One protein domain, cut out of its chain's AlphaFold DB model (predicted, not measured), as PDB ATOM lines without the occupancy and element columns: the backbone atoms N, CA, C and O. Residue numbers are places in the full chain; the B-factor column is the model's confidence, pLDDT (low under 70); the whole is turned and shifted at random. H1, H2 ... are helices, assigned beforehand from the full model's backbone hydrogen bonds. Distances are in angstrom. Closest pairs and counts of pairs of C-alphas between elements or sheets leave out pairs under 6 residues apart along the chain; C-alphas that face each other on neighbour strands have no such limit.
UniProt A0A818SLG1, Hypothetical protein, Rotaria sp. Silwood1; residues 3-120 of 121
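Overview. This is residues 3 to 120 of the 121 residues of the protein "Hypothetical protein" of Rotaria sp. Silwood1 (UniProt A0A818SLG1). A small head of three helices, H1, H2 and H3, sits at one end of a very long helix, H5, whose residues 81 to 101 stand free as an arm. Short H4 lies at the edge of the head near H3, and at the arm's far end H6 folds back near H5. The printed part has 118 residues with six named helices, H1 to H6 in chain order, no named strand, and the class all helix. It is extended, with a radius of gyration of the C-alphas of 23.0 A and spans of 70 by 34 by 21 A, the arm making the length.

Arrangement. H1, residues 3 to 16, is the hub, touching H2, residues 20 to 36, H3, residues 41 to 54, and H5, residues 66 to 104. H1 and H2 form a helical hairpin at a shallow tilt of 30 degrees, opposite ways; their closest C-alphas, Ala 14 and Phe 23, are 5.8 A apart. H2 and H3 form another, at 37 degrees, only just steep, with C-alphas 31 and 44 closest at 6.7 A. H1 and H3 run the same way at a steep tilt of 60 degrees, C-alphas 7 and 51 being closest at 6.2 A. Residues 73 to 76 of H5 touch H1 at a steep tilt of 61 degrees, opposite ways, with C-alphas 15 and 73 closest at 6.2 A. Packing is mostly crossed, with one shallow tilt among these four pairs. H4, residues 60 to 63, is close to H3 but not clearly touching, as is H6, residues 108 to 118, to H5; the closest C-alphas are 52 and 60, 6.9 A, and 103 and 111, 6.7 A. Every O i to N i+4 pair is within hydrogen-bond range in H1, H2, H3, H5 and H6; H4 is too short for one.

Along the chain. H1 begins at C-alpha 3 (-6.023, -12.697, 161.628) and is 20.4 A long; H2 is 24.4 A and H3 19.9 A. H5 runs 57.2 A from C-alpha 66 (-11.469, -1.182, 139.024) to C-alpha 104 (10.776, -51.659, 154.174). H6 is 15.9 A long.

Size, cuts and confidence. The farthest C-alphas, Ser 62 and Glu 109, are 71.0 A apart. The printed part has no cut, and its five links are tight. The model's mean pLDDT is 84.5 over the printed part; 13 residues are under 70, among them 114 to 120.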
ATOM      1  N   SER A   3      -6.439 -13.496 162.794       59.94
ATOM      2  CA  SER A   3      -6.023 -12.697 161.628       59.94
ATOM      3  C   SER A   3      -6.446 -13.322 160.297       59.94
ATOM      4  O   SER A   3      -6.735 -12.611 159.339       59.94
ATOM      5  N   THR A   4      -6.583 -14.649 160.274       77.06
ATOM      6  CA  THR A   4      -7.002 -15.424 159.107       77.06
ATOM      7  C   THR A   4      -8.487 -15.283 158.795       77.06
ATOM      8  O   THR A   4      -8.856 -15.427 157.637       77.06
ATOM      9  N   LEU A   5      -9.354 -14.995 159.776       89.88
ATOM     10  CA  LEU A   5     -10.797 -14.930 159.520       89.88
ATOM     11  C   LEU A   5     -11.180 -13.630 158.807       89.88
ATOM     12  O   LEU A   5     -11.902 -13.681 157.817       89.88
ATOM     13  N   ILE A   6     -10.654 -12.485 159.261       91.25
ATOM     14  CA  ILE A   6     -10.855 -11.202 158.569       91.25
ATOM     15  C   ILE A   6     -10.275 -11.287 157.152       91.25
ATOM     16  O   ILE A   6     -10.980 -10.969 156.198       91.25
ATOM     17  N   GLN A   7      -9.041 -11.788 157.001       90.06
ATOM     18  CA  GLN A   7      -8.435 -12.009 155.682       90.06
ATOM     19  C   GLN A   7      -9.302 -12.911 154.796       90.06
ATOM     20  O   GLN A   7      -9.590 -12.539 153.664       90.06
ATOM     21  N   ALA A   8      -9.779 -14.052 155.300       90.00
ATOM     22  CA  ALA A   8     -10.617 -14.965 154.523       90.00
ATOM     23  C   ALA A   8     -11.939 -14.313 154.086       90.00
ATOM     24  O   ALA A   8     -12.355 -14.471 152.938       90.00
ATOM     25  N   CYS A   9     -12.587 -13.546 154.968       93.44
ATOM     26  CA  CYS A   9     -13.790 -12.789 154.621       93.44
ATOM     27  C   CYS A   9     -13.515 -11.757 153.518       93.44
ATOM     28  O   CYS A   9     -14.313 -11.644 152.590       93.44
ATOM     29  N   LEU A  10     -12.387 -11.042 153.593       93.19
ATOM     30  CA  LEU A  10     -11.988 -10.041 152.602       93.19
ATOM     31  C   LEU A  10     -11.597 -10.666 151.258       93.19
ATOM     32  O   LEU A  10     -12.045 -10.185 150.221       93.19
ATOM     33  N   MET A  11     -10.848 -11.773 151.261       91.38
ATOM     34  CA  MET A  11     -10.537 -12.536 150.047       91.38
ATOM     35  C   MET A  11     -11.822 -13.022 149.377       91.38
ATOM     36  O   MET A  11     -12.015 -12.833 148.181       91.38
ATOM     37  N   ARG A  12     -12.755 -13.586 150.154       91.56
ATOM     38  CA  ARG A  12     -14.055 -14.023 149.634       91.56
ATOM     39  C   ARG A  12     -14.851 -12.857 149.047       91.56
ATOM     40  O   ARG A  12     -15.443 -13.001 147.981       91.56
ATOM     41  N   ALA A  13     -14.871 -11.716 149.734       93.19
ATOM     42  CA  ALA A  13     -15.526 -10.507 149.250       93.19
ATOM     43  C   ALA A  13     -14.946 -10.064 147.899       93.19
ATOM     44  O   ALA A  13     -15.711  -9.781 146.982       93.19
ATOM     45  N   ALA A  14     -13.619 -10.060 147.758       90.88
ATOM     46  CA  ALA A  14     -12.954  -9.709 146.506       90.88
ATOM     47  C   ALA A  14     -13.292 -10.696 145.374       90.88
ATOM     48  O   ALA A  14     -13.650 -10.299 144.273       90.88
ATOM     49  N   LEU A  15     -13.274 -12.001 145.647       88.50
ATOM     50  CA  LEU A  15     -13.493 -13.012 144.608       88.50
ATOM     51  C   LEU A  15     -14.949 -13.128 144.134       88.50
ATOM     52  O   LEU A  15     -15.196 -13.531 143.001       88.50
ATOM     53  N   ILE A  16     -15.928 -12.805 144.985       88.88
ATOM     54  CA  ILE A  16     -17.353 -12.887 144.620       88.88
ATOM     55  C   ILE A  16     -17.820 -11.626 143.883       88.88
ATOM     56  O   ILE A  16     -18.746 -11.684 143.069       88.88
ATOM     57  N   ARG A  17     -17.236 -10.466 144.192       89.75
ATOM     58  CA  ARG A  17     -17.690  -9.182 143.654       89.75
ATOM     59  C   ARG A  17     -16.905  -8.840 142.392       89.75
ATOM     60  O   ARG A  17     -15.686  -8.774 142.403       89.75
ATOM     61  N   SER A  18     -17.610  -8.559 141.302       83.12
ATOM     62  CA  SER A  18     -16.980  -8.145 140.041       83.12
ATOM     63  C   SER A  18     -16.680  -6.647 139.979       83.12
ATOM     64  O   SER A  18     -15.857  -6.222 139.177       83.12
ATOM     65  N   LYS A  19     -17.331  -5.830 140.816       92.31
ATOM     66  CA  LYS A  19     -17.142  -4.375 140.857       92.31
ATOM     67  C   LYS A  19     -16.489  -3.935 142.158       92.31
ATOM     68  O   LYS A  19     -16.901  -4.357 143.239       92.31
ATOM     69  N   VAL A  20     -15.570  -2.978 142.054       91.25
ATOM     70  CA  VAL A  20     -14.883  -2.387 143.213       91.25
ATOM     71  C   VAL A  20     -15.845  -1.716 144.204       91.25
ATOM     72  O   VAL A  20     -15.621  -1.755 145.413       91.25
ATOM     73  N   SER A  21     -16.958  -1.149 143.721       91.12
ATOM     74  CA  SER A  21     -18.003  -0.568 144.574       91.12
ATOM     75  C   SER A  21     -18.677  -1.619 145.452       91.12
ATOM     76  O   SER A  21     -18.906  -1.392 146.637       91.12
ATOM     77  N   ASP A  22     -18.963  -2.788 144.880       92.88
ATOM     78  CA  ASP A  22     -19.669  -3.864 145.573       92.88
ATOM     79  C   ASP A  22     -18.742  -4.536 146.586       92.88
ATOM     80  O   ASP A  22     -19.158  -4.860 147.698       92.88
ATOM     81  N   PHE A  23     -17.458  -4.665 146.239       93.81
ATOM     82  CA  PHE A  23     -16.421  -5.049 147.188       93.81
ATOM     83  C   PHE A  23     -16.314  -4.063 148.352       93.81
ATOM     84  O   PHE A  23     -16.210  -4.485 149.502       93.81
ATOM     85  N   HIS A  24     -16.368  -2.754 148.089       91.56
ATOM     86  CA  HIS A  24     -16.295  -1.754 149.150       91.56
ATOM     87  C   HIS A  24     -17.439  -1.900 150.160       91.56
ATOM     88  O   HIS A  24     -17.193  -1.808 151.364       91.56
ATOM     89  N   ASN A  25     -18.654  -2.163 149.673       92.81
ATOM     90  CA  ASN A  25     -19.824  -2.401 150.514       92.81
ATOM     91  C   ASN A  25     -19.649  -3.666 151.362       92.81
ATOM     92  O   ASN A  25     -19.729  -3.593 152.584       92.81
ATOM     93  N   GLU A  26     -19.284  -4.791 150.742       94.31
ATOM     94  CA  GLU A  26     -19.057  -6.053 151.463       94.31
ATOM     95  C   GLU A  26     -17.930  -5.915 152.503       94.31
ATOM     96  O   GLU A  26     -18.035  -6.396 153.627       94.31
ATOM     97  N   ARG A  27     -16.851  -5.197 152.169       94.00
ATOM     98  CA  ARG A  27     -15.757  -4.884 153.097       94.00
ATOM     99  C   ARG A  27     -16.258  -4.089 154.306       94.00
ATOM    100  O   ARG A  27     -15.775  -4.307 155.419       94.00
ATOM    101  N   CYS A  28     -17.171  -3.137 154.113       93.56
ATOM    102  CA  CYS A  28     -17.802  -2.407 155.213       93.56
ATOM    103  C   CYS A  28     -18.671  -3.337 156.067       93.56
ATOM    104  O   CYS A  28     -18.529  -3.321 157.288       93.56
ATOM    105  N   ASP A  29     -19.476  -4.197 155.444       95.69
ATOM    106  CA  ASP A  29     -20.318  -5.170 156.149       95.69
ATOM    107  C   ASP A  29     -19.483  -6.121 157.010       95.69
ATOM    108  O   ASP A  29     -19.781  -6.321 158.188       95.69
ATOM    109  N   VAL A  30     -18.372  -6.635 156.470       94.25
ATOM    110  CA  VAL A  30     -17.407  -7.453 157.217       94.25
ATOM    111  C   VAL A  30     -16.921  -6.705 158.460       94.25
ATOM    112  O   VAL A  30     -17.002  -7.236 159.565       94.25
ATOM    113  N   GLN A  31     -16.466  -5.456 158.317       94.44
ATOM    114  CA  GLN A  31     -15.999  -4.660 159.458       94.44
ATOM    115  C   GLN A  31     -17.100  -4.458 160.508       94.44
ATOM    116  O   GLN A  31     -16.828  -4.607 161.698       94.44
ATOM    117  N   ILE A  32     -18.338  -4.173 160.090       96.38
ATOM    118  CA  ILE A  32     -19.488  -4.016 160.994       96.38
ATOM    119  C   ILE A  32     -19.760  -5.314 161.759       96.38
ATOM    120  O   ILE A  32     -19.952  -5.281 162.974       96.38
ATOM    121  N   VAL A  33     -19.731  -6.464 161.083       96.25
ATOM    122  CA  VAL A  33     -19.919  -7.770 161.726       96.25
ATOM    123  C   VAL A  33     -18.857  -8.002 162.799       96.25
ATOM    124  O   VAL A  33     -19.197  -8.395 163.914       96.25
ATOM    125  N   PHE A  34     -17.582  -7.728 162.517       95.25
ATOM    126  CA  PHE A  34     -16.525  -7.879 163.522       95.25
ATOM    127  C   PHE A  34     -16.685  -6.890 164.686       95.25
ATOM    128  O   PHE A  34     -16.546  -7.288 165.840       95.25
ATOM    129  N   LEU A  35     -17.066  -5.638 164.427       95.50
ATOM    130  CA  LEU A  35     -17.359  -4.677 165.497       95.50
ATOM    131  C   LEU A  35     -18.481  -5.171 166.417       95.50
ATOM    132  O   LEU A  35     -18.330  -5.157 167.638       95.50
ATOM    133  N   ASN A  36     -19.572  -5.682 165.841       96.31
ATOM    134  CA  ASN A  36     -20.706  -6.216 166.601       96.31
ATOM    135  C   ASN A  36     -20.338  -7.450 167.439       96.31
ATOM    136  O   ASN A  36     -20.977  -7.714 168.454       96.31
ATOM    137  N   ASN A  37     -19.293  -8.184 167.050       95.31
ATOM    138  CA  ASN A  37     -18.755  -9.313 167.810       95.31
ATOM    139  C   ASN A  37     -17.709  -8.898 168.867       95.31
ATOM    140  O   ASN A  37     -17.043  -9.756 169.442       95.31
ATOM    141  N   GLY A  38     -17.557  -7.598 169.143       95.12
ATOM    142  CA  GLY A  38     -16.712  -7.082 170.224       95.12
ATOM    143  C   GLY A  38     -15.242  -6.870 169.855       95.12
ATOM    144  O   GLY A  38     -14.428  -6.586 170.734       95.12
ATOM    145  N   TYR A  39     -14.879  -6.979 168.574       95.00
ATOM    146  CA  TYR A  39     -13.526  -6.652 168.124       95.00
ATOM    147  C   TYR A  39     -13.311  -5.134 168.128       95.00
ATOM    148  O   TYR A  39     -14.200  -4.360 167.775       95.00
ATOM    149  N   SER A  40     -12.113  -4.687 168.514       95.81
ATOM    150  CA  SER A  40     -11.804  -3.256 168.554       95.81
ATOM    151  C   SER A  40     -11.630  -2.674 167.147       95.81
ATOM    152  O   SER A  40     -11.150  -3.341 166.230       95.81
ATOM    153  N   ILE A  41     -11.959  -1.387 166.986       95.06
ATOM    154  CA  ILE A  41     -11.752  -0.658 165.723       95.06
ATOM    155  C   ILE A  41     -10.292  -0.730 165.268       95.06
ATOM    156  O   ILE A  41     -10.037  -0.956 164.088       95.06
ATOM    157  N   ASN A  42      -9.339  -0.559 166.190       95.50
ATOM    158  CA  ASN A  42      -7.912  -0.592 165.859       95.50
ATOM    159  C   ASN A  42      -7.504  -1.967 165.326       95.50
ATOM    160  O   ASN A  42      -6.887  -2.038 164.269       95.50
ATOM    161  N   PHE A  43      -7.947  -3.041 165.986       93.81
ATOM    162  CA  PHE A  43      -7.683  -4.407 165.540       93.81
ATOM    163  C   PHE A  43      -8.213  -4.651 164.123       93.81
ATOM    164  O   PHE A  43      -7.490  -5.145 163.262       93.81
ATOM    165  N   ILE A  44      -9.466  -4.278 163.853       93.94
ATOM    166  CA  ILE A  44     -10.078  -4.472 162.531       93.94
ATOM    167  C   ILE A  44      -9.343  -3.647 161.473       93.94
ATOM    168  O   ILE A  44      -9.039  -4.153 160.394       93.94
ATOM    169  N   LYS A  45      -9.034  -2.386 161.786       92.81
ATOM    170  CA  LYS A  45      -8.331  -1.475 160.884       92.81
ATOM    171  C   LYS A  45      -6.954  -2.014 160.503       92.81
ATOM    172  O   LYS A  45      -6.646  -2.032 159.317       92.81
ATOM    173  N   GLU A  46      -6.176  -2.483 161.475       93.31
ATOM    174  CA  GLU A  46      -4.862  -3.093 161.245       93.31
ATOM    175  C   GLU A  46      -4.963  -4.294 160.298       93.31
ATOM    176  O   GLU A  46      -4.190  -4.397 159.352       93.31
ATOM    177  N   HIS A  47      -5.962  -5.162 160.476       92.50
ATOM    178  CA  HIS A  47      -6.133  -6.345 159.627       92.50
ATOM    179  C   HIS A  47      -6.610  -6.014 158.211       92.50
ATOM    180  O   HIS A  47      -6.184  -6.655 157.252       92.50
ATOM    181  N   VAL A  48      -7.478  -5.011 158.060       91.69
ATOM    182  CA  VAL A  48      -7.883  -4.519 156.737       91.69
ATOM    183  C   VAL A  48      -6.694  -3.873 156.028       91.69
ATOM    184  O   VAL A  48      -6.492  -4.108 154.842       91.69
ATOM    185  N   GLU A  49      -5.893  -3.072 156.733       91.31
ATOM    186  CA  GLU A  49      -4.687  -2.459 156.168       91.31
ATOM    187  C   GLU A  49      -3.653  -3.512 155.769       91.31
ATOM    188  O   GLU A  49      -3.134  -3.437 154.658       91.31
ATOM    189  N   GLN A  50      -3.430  -4.520 156.615       90.75
ATOM    190  CA  GLN A  50      -2.546  -5.641 156.310       90.75
ATOM    191  C   GLN A  50      -3.007  -6.398 155.062       90.75
ATOM    192  O   GLN A  50      -2.197  -6.627 154.174       90.75
ATOM    193  N   PHE A  51      -4.306  -6.699 154.940       91.44
ATOM    194  CA  PHE A  51      -4.855  -7.360 153.752       91.44
ATOM    195  C   PHE A  51      -4.478  -6.622 152.463       91.44
ATOM    196  O   PHE A  51      -4.001  -7.238 151.519       91.44
ATOM    197  N   PHE A  52      -4.635  -5.298 152.414       89.94
ATOM    198  CA  PHE A  52      -4.264  -4.545 151.214       89.94
ATOM    199  C   PHE A  52      -2.748  -4.468 150.999       89.94
ATOM    200  O   PHE A  52      -2.305  -4.445 149.854       89.94
ATOM    201  N   GLN A  53      -1.945  -4.448 152.066       89.06
ATOM    202  CA  GLN A  53      -0.484  -4.496 151.953       89.06
ATOM    203  C   GLN A  53       0.015  -5.834 151.398       89.06
ATOM    204  O   GLN A  53       0.939  -5.826 150.585       89.06
ATOM    205  N   ASP A  54      -0.614  -6.946 151.789       87.88
ATOM    206  CA  ASP A  54      -0.274  -8.294 151.318       87.88
ATOM    207  C   ASP A  54      -0.438  -8.431 149.793       87.88
ATOM    208  O   ASP A  54       0.290  -9.196 149.169       87.88
ATOM    209  N   PHE A  55      -1.337  -7.641 149.197       84.88
ATOM    210  CA  PHE A  55      -1.575  -7.556 147.748       84.88
ATOM    211  C   PHE A  55      -1.073  -6.234 147.146       84.88
ATOM    212  O   PHE A  55      -1.653  -5.691 146.209       84.88
ATOM    213  N   HIS A  56      -0.021  -5.654 147.735       84.00
ATOM    214  CA  HIS A  56       0.707  -4.490 147.217       84.00
ATOM    215  C   HIS A  56      -0.125  -3.211 146.967       84.00
ATOM    216  O   HIS A  56       0.300  -2.310 146.237       84.00
ATOM    217  N   ILE A  57      -1.272  -3.056 147.634       82.12
ATOM    218  CA  ILE A  57      -2.116  -1.858 147.561       82.12
ATOM    219  C   ILE A  57      -1.866  -0.967 148.780       82.12
ATOM    220  O   ILE A  57      -2.503  -1.063 149.828       82.12
ATOM    221  N   SER A  58      -0.963  -0.005 148.617       71.62
ATOM    222  CA  SER A  58      -0.570   0.930 149.678       71.62
ATOM    223  C   SER A  58      -1.590   2.049 149.946       71.62
ATOM    224  O   SER A  58      -1.649   2.559 151.061       71.62
ATOM    225  N   ASN A  59      -2.439   2.404 148.969       73.06
ATOM    226  CA  ASN A  59      -3.397   3.522 149.061       73.06
ATOM    227  C   ASN A  59      -4.844   3.122 148.712       73.06
ATOM    228  O   ASN A  59      -5.542   3.798 147.951       73.06
ATOM    229  N   TRP A  60      -5.332   2.031 149.305       78.81
ATOM    230  CA  TRP A  60      -6.694   1.529 149.064       78.81
ATOM    231  C   TRP A  60      -7.800   2.519 149.479       78.81
ATOM    232  O   TRP A  60      -8.890   2.500 148.914       78.81
ATOM    233  N   LYS A  61      -7.527   3.408 150.447       72.44
ATOM    234  CA  LYS A  61      -8.495   4.400 150.956       72.44
ATOM    235  C   LYS A  61      -8.793   5.528 149.973       72.44
ATOM    236  O   LYS A  61      -9.852   6.136 150.062       72.44
ATOM    237  N   SER A  62      -7.853   5.830 149.085       67.56
ATOM    238  CA  SER A  62      -7.912   6.994 148.201       67.56
ATOM    239  C   SER A  62      -7.977   6.627 146.721       67.56
ATOM    240  O   SER A  62      -8.431   7.457 145.944       67.56
ATOM    241  N   ASN A  63      -7.556   5.418 146.318       65.81
ATOM    242  CA  ASN A  63      -7.361   5.083 144.901       65.81
ATOM    243  C   ASN A  63      -7.631   3.613 144.521       65.81
ATOM    244  O   ASN A  63      -7.064   3.122 143.542       65.81
ATOM    245  N   LEU A  64      -8.505   2.894 145.235       81.00
ATOM    246  CA  LEU A  64      -8.951   1.580 144.757       81.00
ATOM    247  C   LEU A  64      -9.913   1.764 143.568       81.00
ATOM    248  O   LEU A  64     -11.113   1.957 143.742       81.00
ATOM    249  N   ASN A  65      -9.364   1.759 142.355       87.62
ATOM    250  CA  ASN A  65     -10.132   1.751 141.110       87.62
ATOM    251  C   ASN A  65     -10.309   0.313 140.592       87.62
ATOM    252  O   ASN A  65      -9.681  -0.617 141.098       87.62
ATOM    253  N   GLN A  66     -11.154   0.139 139.572       89.88
ATOM    254  CA  GLN A  66     -11.469  -1.182 139.024       89.88
ATOM    255  C   GLN A  66     -10.224  -1.927 138.517       89.88
ATOM    256  O   GLN A  66     -10.054  -3.090 138.843       89.88
ATOM    257  N   ASN A  67      -9.299  -1.257 137.825       89.25
ATOM    258  CA  ASN A  67      -8.095  -1.914 137.302       89.25
ATOM    259  C   ASN A  67      -7.172  -2.422 138.419       89.25
ATOM    260  O   ASN A  67      -6.588  -3.496 138.308       89.25
ATOM    261  N   THR A  68      -6.993  -1.642 139.488       88.81
ATOM    262  CA  THR A  68      -6.201  -2.070 140.652       88.81
ATOM    263  C   THR A  68      -6.900  -3.200 141.405       88.81
ATOM    264  O   THR A  68      -6.241  -4.109 141.897       88.81
ATOM    265  N   TYR A  69      -8.230  -3.154 141.470       89.75
ATOM    266  CA  TYR A  69      -9.045  -4.204 142.065       89.75
ATOM    267  C   TYR A  69      -8.959  -5.525 141.289       89.75
ATOM    268  O   TYR A  69      -8.739  -6.564 141.900       89.75
ATOM    269  N   ASP A  70      -9.054  -5.490 139.960       90.00
ATOM    270  CA  ASP A  70      -8.976  -6.691 139.122       90.00
ATOM    271  C   ASP A  70      -7.616  -7.388 139.285       90.00
ATOM    272  O   ASP A  70      -7.567  -8.596 139.501       90.00
ATOM    273  N   LYS A  71      -6.519  -6.617 139.317       89.38
ATOM    274  CA  LYS A  71      -5.171  -7.145 139.598       89.38
ATOM    275  C   LYS A  71      -5.062  -7.791 140.976       89.38
ATOM    276  O   LYS A  71      -4.486  -8.861 141.109       89.38
ATOM    277  N   MET A  72      -5.639  -7.162 141.999       90.44
ATOM    278  CA  MET A  72      -5.689  -7.748 143.341       90.44
ATOM    279  C   MET A  72      -6.433  -9.087 143.328       90.44
ATOM    280  O   MET A  72      -5.993 -10.041 143.958       90.44
ATOM    281  N   CYS A  73      -7.549  -9.178 142.603       90.38
ATOM    282  CA  CYS A  73      -8.293 -10.425 142.456       90.38
ATOM    283  C   CYS A  73      -7.466 -11.507 141.745       90.38
ATOM    284  O   CYS A  73      -7.481 -12.654 142.188       90.38
ATOM    285  N   GLU A  74      -6.724 -11.156 140.692       90.25
ATOM    286  CA  GLU A  74      -5.796 -12.070 140.011       90.25
ATOM    287  C   GLU A  74      -4.714 -12.590 140.972       90.25
ATOM    288  O   GLU A  74      -4.547 -13.802 141.105       90.25
ATOM    289  N   GLU A  75      -4.061 -11.706 141.730       88.31
ATOM    290  CA  GLU A  75      -3.046 -12.085 142.725       88.31
ATOM    291  C   GLU A  75      -3.617 -12.985 143.838       88.31
ATOM    292  O   GLU A  75      -2.974 -13.950 144.261       88.31
ATOM    293  N   ILE A  76      -4.846 -12.718 144.296       88.12
ATOM    294  CA  ILE A  76      -5.551 -13.572 145.267       88.12
ATOM    295  C   ILE A  76      -5.744 -14.984 144.698       88.12
ATOM    296  O   ILE A  76      -5.510 -15.968 145.409       88.12
ATOM    297  N   ILE A  77      -6.165 -15.098 143.435       88.06
ATOM    298  CA  ILE A  77      -6.374 -16.388 142.765       88.06
ATOM    299  C   ILE A  77      -5.048 -17.140 142.634       88.06
ATOM    300  O   ILE A  77      -4.983 -18.324 142.971       88.06
ATOM    301  N   GLU A  78      -3.988 -16.469 142.189       87.62
ATOM    302  CA  GLU A  78      -2.662 -17.074 142.061       87.62
ATOM    303  C   GLU A  78      -2.133 -17.570 143.411       87.62
ATOM    304  O   GLU A  78      -1.635 -18.696 143.517       87.62
ATOM    305  N   CYS A  79      -2.294 -16.773 144.469       83.69
ATOM    306  CA  CYS A  79      -1.884 -17.145 145.818       83.69
ATOM    307  C   CYS A  79      -2.645 -18.379 146.337       83.69
ATOM    308  O   CYS A  79      -2.036 -19.272 146.941       83.69
ATOM    309  N   ASP A  80      -3.955 -18.478 146.080       81.56
ATOM    310  CA  ASP A  80      -4.738 -19.661 146.457       81.56
ATOM    311  C   ASP A  80      -4.296 -20.903 145.667       81.56
ATOM    312  O   ASP A  80      -4.051 -21.961 146.254       81.56
ATOM    313  N   GLN A  81      -4.080 -20.773 144.355       83.44
ATOM    314  CA  GLN A  81      -3.594 -21.868 143.509       83.44
ATOM    315  C   GLN A  81      -2.224 -22.389 143.965       83.44
ATOM    316  O   GLN A  81      -2.023 -23.603 144.072       83.44
ATOM    317  N   GLN A  82      -1.291 -21.492 144.298       82.00
ATOM    318  CA  GLN A  82       0.021 -21.865 144.832       82.00
ATOM    319  C   GLN A  82      -0.102 -22.594 146.177       82.00
ATOM    320  O   GLN A  82       0.544 -23.627 146.387       82.00
ATOM    321  N   HIS A  83      -0.966 -22.115 147.076       81.81
ATOM    322  CA  HIS A  83      -1.242 -22.796 148.340       81.81
ATOM    323  C   HIS A  83      -1.830 -24.194 148.136       81.81
ATOM    324  O   HIS A  83      -1.423 -25.141 148.819       81.81
ATOM    325  N   GLN A  84      -2.761 -24.357 147.196       79.81
ATOM    326  CA  GLN A  84      -3.324 -25.665 146.867       79.81
ATOM    327  C   GLN A  84      -2.261 -26.609 146.292       79.81
ATOM    328  O   GLN A  84      -2.142 -27.749 146.751       79.81
ATOM    329  N   ALA A  85      -1.423 -26.129 145.369       81.12
ATOM    330  CA  ALA A  85      -0.323 -26.905 144.801       81.12
ATOM    331  C   ALA A  85       0.674 -27.370 145.879       81.12
ATOM    332  O   ALA A  85       1.094 -28.533 145.884       81.12
ATOM    333  N   MET A  86       1.006 -26.507 146.846       84.25
ATOM    334  CA  MET A  86       1.856 -26.875 147.982       84.25
ATOM    335  C   MET A  86       1.227 -27.967 148.854       84.25
ATOM    336  O   MET A  86       1.912 -28.932 149.202       84.25
ATOM    337  N   LYS A  87      -0.073 -27.870 149.165       85.12
ATOM    338  CA  LYS A  87      -0.793 -28.906 149.931       85.12
ATOM    339  C   LYS A  87      -0.802 -30.250 149.202       85.12
ATOM    340  O   LYS A  87      -0.580 -31.285 149.829       85.12
ATOM    341  N   ILE A  88      -1.011 -30.241 147.886       85.62
ATOM    342  CA  ILE A  88      -0.949 -31.448 147.049       85.62
ATOM    343  C   ILE A  88       0.456 -32.058 147.117       85.62
ATOM    344  O   ILE A  88       0.598 -33.243 147.412       85.62
ATOM    345  N   LYS A  89       1.509 -31.250 146.939       86.75
ATOM    346  CA  LYS A  89       2.906 -31.707 147.018       86.75
ATOM    347  C   LYS A  89       3.254 -32.302 148.386       86.75
ATOM    348  O   LYS A  89       3.944 -33.318 148.451       86.75
ATOM    349  N   GLN A  90       2.771 -31.701 149.473       86.69
ATOM    350  CA  GLN A  90       2.956 -32.228 150.828       86.69
ATOM    351  C   GLN A  90       2.251 -33.574 151.024       86.69
ATOM    352  O   GLN A  90       2.864 -34.494 151.560       86.69
ATOM    353  N   ARG A  91       1.012 -33.724 150.534       87.62
ATOM    354  CA  ARG A  91       0.294 -35.011 150.567       87.62
ATOM    355  C   ARG A  91       1.040 -36.099 149.800       87.62
ATOM    356  O   ARG A  91       1.230 -37.184 150.336       87.62
ATOM    357  N   TRP A  92       1.526 -35.794 148.596       80.62
ATOM    358  CA  TRP A  92       2.337 -36.734 147.814       80.62
ATOM    359  C   TRP A  92       3.618 -37.143 148.541       80.62
ATOM    360  O   TRP A  92       3.993 -38.312 148.518       80.62
ATOM    361  N   LYS A  93       4.288 -36.201 149.216       88.38
ATOM    362  CA  LYS A  93       5.475 -36.505 150.024       88.38
ATOM    363  C   LYS A  93       5.142 -37.467 151.172       88.38
ATOM    364  O   LYS A  93       5.832 -38.468 151.321       88.38
ATOM    365  N   GLN A  94       4.065 -37.205 151.912       86.19
ATOM    366  CA  GLN A  94       3.613 -38.067 153.011       86.19
ATOM    367  C   GLN A  94       3.224 -39.468 152.525       86.19
ATOM    368  O   GLN A  94       3.620 -40.454 153.137       86.19
ATOM    369  N   GLN A  95       2.505 -39.574 151.403       85.19
ATOM    370  CA  GLN A  95       2.163 -40.871 150.811       85.19
ATOM    371  C   GLN A  95       3.408 -41.650 150.380       85.19
ATOM    372  O   GLN A  95       3.488 -42.847 150.624       85.19
ATOM    373  N   ARG A  96       4.412 -40.983 149.795       78.00
ATOM    374  CA  ARG A  96       5.685 -41.630 149.439       78.00
ATOM    375  C   ARG A  96       6.455 -42.121 150.660       78.00
ATOM    376  O   ARG A  96       6.993 -43.216 150.617       78.00
ATOM    377  N   GLU A  97       6.512 -41.334 151.730       81.88
ATOM    378  CA  GLU A  97       7.169 -41.737 152.980       81.88
ATOM    379  C   GLU A  97       6.461 -42.938 153.624       81.88
ATOM    380  O   GLU A  97       7.130 -43.879 154.044       81.88
ATOM    381  N   GLN A  98       5.123 -42.953 153.625       80.44
ATOM    382  CA  GLN A  98       4.333 -44.098 154.088       80.44
ATOM    383  C   GLN A  98       4.560 -45.342 153.225       80.44
ATOM    384  O   GLN A  98       4.760 -46.420 153.769       80.44
ATOM    385  N   LEU A  99       4.574 -45.198 151.895       78.00
ATOM    386  CA  LEU A  99       4.873 -46.304 150.985       78.00
ATOM    387  C   LEU A  99       6.275 -46.862 151.232       78.00
ATOM    388  O   LEU A  99       6.408 -48.070 151.357       78.00
ATOM    389  N   CYS A 100       7.294 -46.006 151.372       74.88
ATOM    390  CA  CYS A 100       8.652 -46.449 151.694       74.88
ATOM    391  C   CYS A 100       8.697 -47.235 153.010       74.88
ATOM    392  O   CYS A 100       9.309 -48.297 153.043       74.88
ATOM    393  N   TYR A 101       8.032 -46.733 154.056       72.56
ATOM    394  CA  TYR A 101       7.953 -47.394 155.361       72.56
ATOM    395  C   TYR A 101       7.258 -48.761 155.282       72.56
ATOM    396  O   TYR A 101       7.768 -49.746 155.799       72.56
ATOM    397  N   ILE A 102       6.135 -48.850 154.563       76.81
ATOM    398  CA  ILE A 102       5.435 -50.123 154.358       76.81
ATOM    399  C   ILE A 102       6.330 -51.094 153.578       76.81
ATOM    400  O   ILE A 102       6.485 -52.238 153.978       76.81
ATOM    401  N   THR A 103       6.980 -50.644 152.501       73.12
ATOM    402  CA  THR A 103       7.842 -51.515 151.685       73.12
ATOM    403  C   THR A 103       9.133 -51.949 152.371       73.12
ATOM    404  O   THR A 103       9.692 -52.963 151.973       73.12
ATOM    405  N   SER A 104       9.618 -51.221 153.384       73.44
ATOM    406  CA  SER A 104      10.776 -51.659 154.174       73.44
ATOM    407  C   SER A 104      10.448 -52.785 155.155       73.44
ATOM    408  O   SER A 104      11.368 -53.486 155.571       73.44
ATOM    409  N   ASP A 105       9.168 -52.963 155.490       70.50
ATOM    410  CA  ASP A 105       8.685 -53.981 156.428       70.50
ATOM    411  C   ASP A 105       8.122 -55.233 155.716       70.50
ATOM    412  O   ASP A 105       7.725 -56.183 156.387       70.50
ATOM    413  N   LEU A 106       8.082 -55.243 154.374       72.50
ATOM    414  CA  LEU A 106       7.550 -56.343 153.556       72.50
ATOM    415  C   LEU A 106       8.641 -57.333 153.121       72.50
ATOM    416  O   LEU A 106       9.762 -56.952 152.774       72.50
ATOM    417  N   ASN A 107       8.276 -58.612 153.062       75.19
ATOM    418  CA  ASN A 107       9.140 -59.702 152.600       75.19
ATOM    419  C   ASN A 107       9.179 -59.742 151.054       75.19
ATOM    420  O   ASN A 107       8.270 -59.224 150.411       75.19
ATOM    421  N   GLU A 108      10.165 -60.406 150.426       69.62
ATOM    422  CA  GLU A 108      10.300 -60.450 148.947       69.62
ATOM    423  C   GLU A 108       9.027 -60.917 148.209       69.62
ATOM    424  O   GLU A 108       8.701 -60.380 147.151       69.62
ATOM    425  N   GLU A 109       8.281 -61.870 148.778       73.06
ATOM    426  CA  GLU A 109       7.014 -62.374 148.219       73.06
ATOM    427  C   GLU A 109       5.888 -61.327 148.294       73.06
ATOM    428  O   GLU A 109       5.162 -61.102 147.325       73.06
ATOM    429  N   GLU A 110       5.784 -60.615 149.417       74.62
ATOM    430  CA  GLU A 110       4.747 -59.602 149.646       74.62
ATOM    431  C   GLU A 110       5.031 -58.314 148.855       74.62
ATOM    432  O   GLU A 110       4.115 -57.609 148.426       74.62
ATOM    433  N   LEU A 111       6.312 -58.025 148.608       68.19
ATOM    434  CA  LEU A 111       6.760 -56.905 147.785       68.19
ATOM    435  C   LEU A 111       6.387 -57.109 146.306       68.19
ATOM    436  O   LEU A 111       6.029 -56.144 145.625       68.19
ATOM    437  N   TYR A 112       6.423 -58.356 145.821       69.75
ATOM    438  CA  TYR A 112       6.051 -58.722 144.451       69.75
ATOM    439  C   TYR A 112       4.538 -58.572 144.201       69.75
ATOM    440  O   TYR A 112       4.129 -57.954 143.212       69.75
ATOM    441  N   ASP A 113       3.702 -59.041 145.134       73.75
ATOM    442  CA  ASP A 113       2.239 -58.886 145.068       73.75
ATOM    443  C   ASP A 113       1.796 -57.419 145.193       73.75
ATOM    444  O   ASP A 113       0.856 -56.973 144.523       73.75
ATOM    445  N   PHE A 114       2.492 -56.625 146.009       69.38
ATOM    446  CA  PHE A 114       2.222 -55.194 146.137       69.38
ATOM    447  C   PHE A 114       2.523 -54.428 144.835       69.38
ATOM    448  O   PHE A 114       1.743 -53.571 144.416       69.38
ATOM    449  N   GLN A 115       3.619 -54.767 144.145       64.50
ATOM    450  CA  GLN A 115       3.998 -54.150 142.867       64.50
ATOM    451  C   GLN A 115       3.027 -54.495 141.722       64.50
ATOM    452  O   GLN A 115       2.687 -53.614 140.927       64.50
ATOM    453  N   GLN A 116       2.518 -55.732 141.651       66.56
ATOM    454  CA  GLN A 116       1.516 -56.131 140.648       66.56
ATOM    455  C   GLN A 116       0.209 -55.329 140.777       66.56
ATOM    456  O   GLN A 116      -0.335 -54.870 139.770       66.56
ATOM    457  N   ASN A 117      -0.246 -55.077 142.009       62.59
ATOM    458  CA  ASN A 117      -1.494 -54.355 142.282       62.59
ATOM    459  C   ASN A 117      -1.421 -52.837 142.024       62.59
ATOM    460  O   ASN A 117      -2.436 -52.220 141.713       62.59
ATOM    461  N   ILE A 118      -0.240 -52.213 142.125       62.59
ATOM    462  CA  ILE A 118      -0.070 -50.778 141.812       62.59
ATOM    463  C   ILE A 118      -0.050 -50.526 140.297       62.59
ATOM    464  O   ILE A 118      -0.466 -49.464 139.847       62.59
ATOM    465  N   THR A 119       0.412 -51.490 139.499       55.12
ATOM    466  CA  THR A 119       0.600 -51.318 138.045       55.12
ATOM    467  C   THR A 119      -0.708 -51.468 137.244       55.12
ATOM    468  O   THR A 119      -0.728 -51.237 136.038       55.12
ATOM    469  N   THR A 120      -1.805 -51.867 137.900       51.44
ATOM    470  CA  THR A 120      -3.126 -52.110 137.287       51.44
ATOM    471  C   THR A 120      -4.158 -50.993 137.526       51.44
ATOM    472  O   THR A 120      -5.285 -51.115 137.044       51.44
TER     473      THR A 120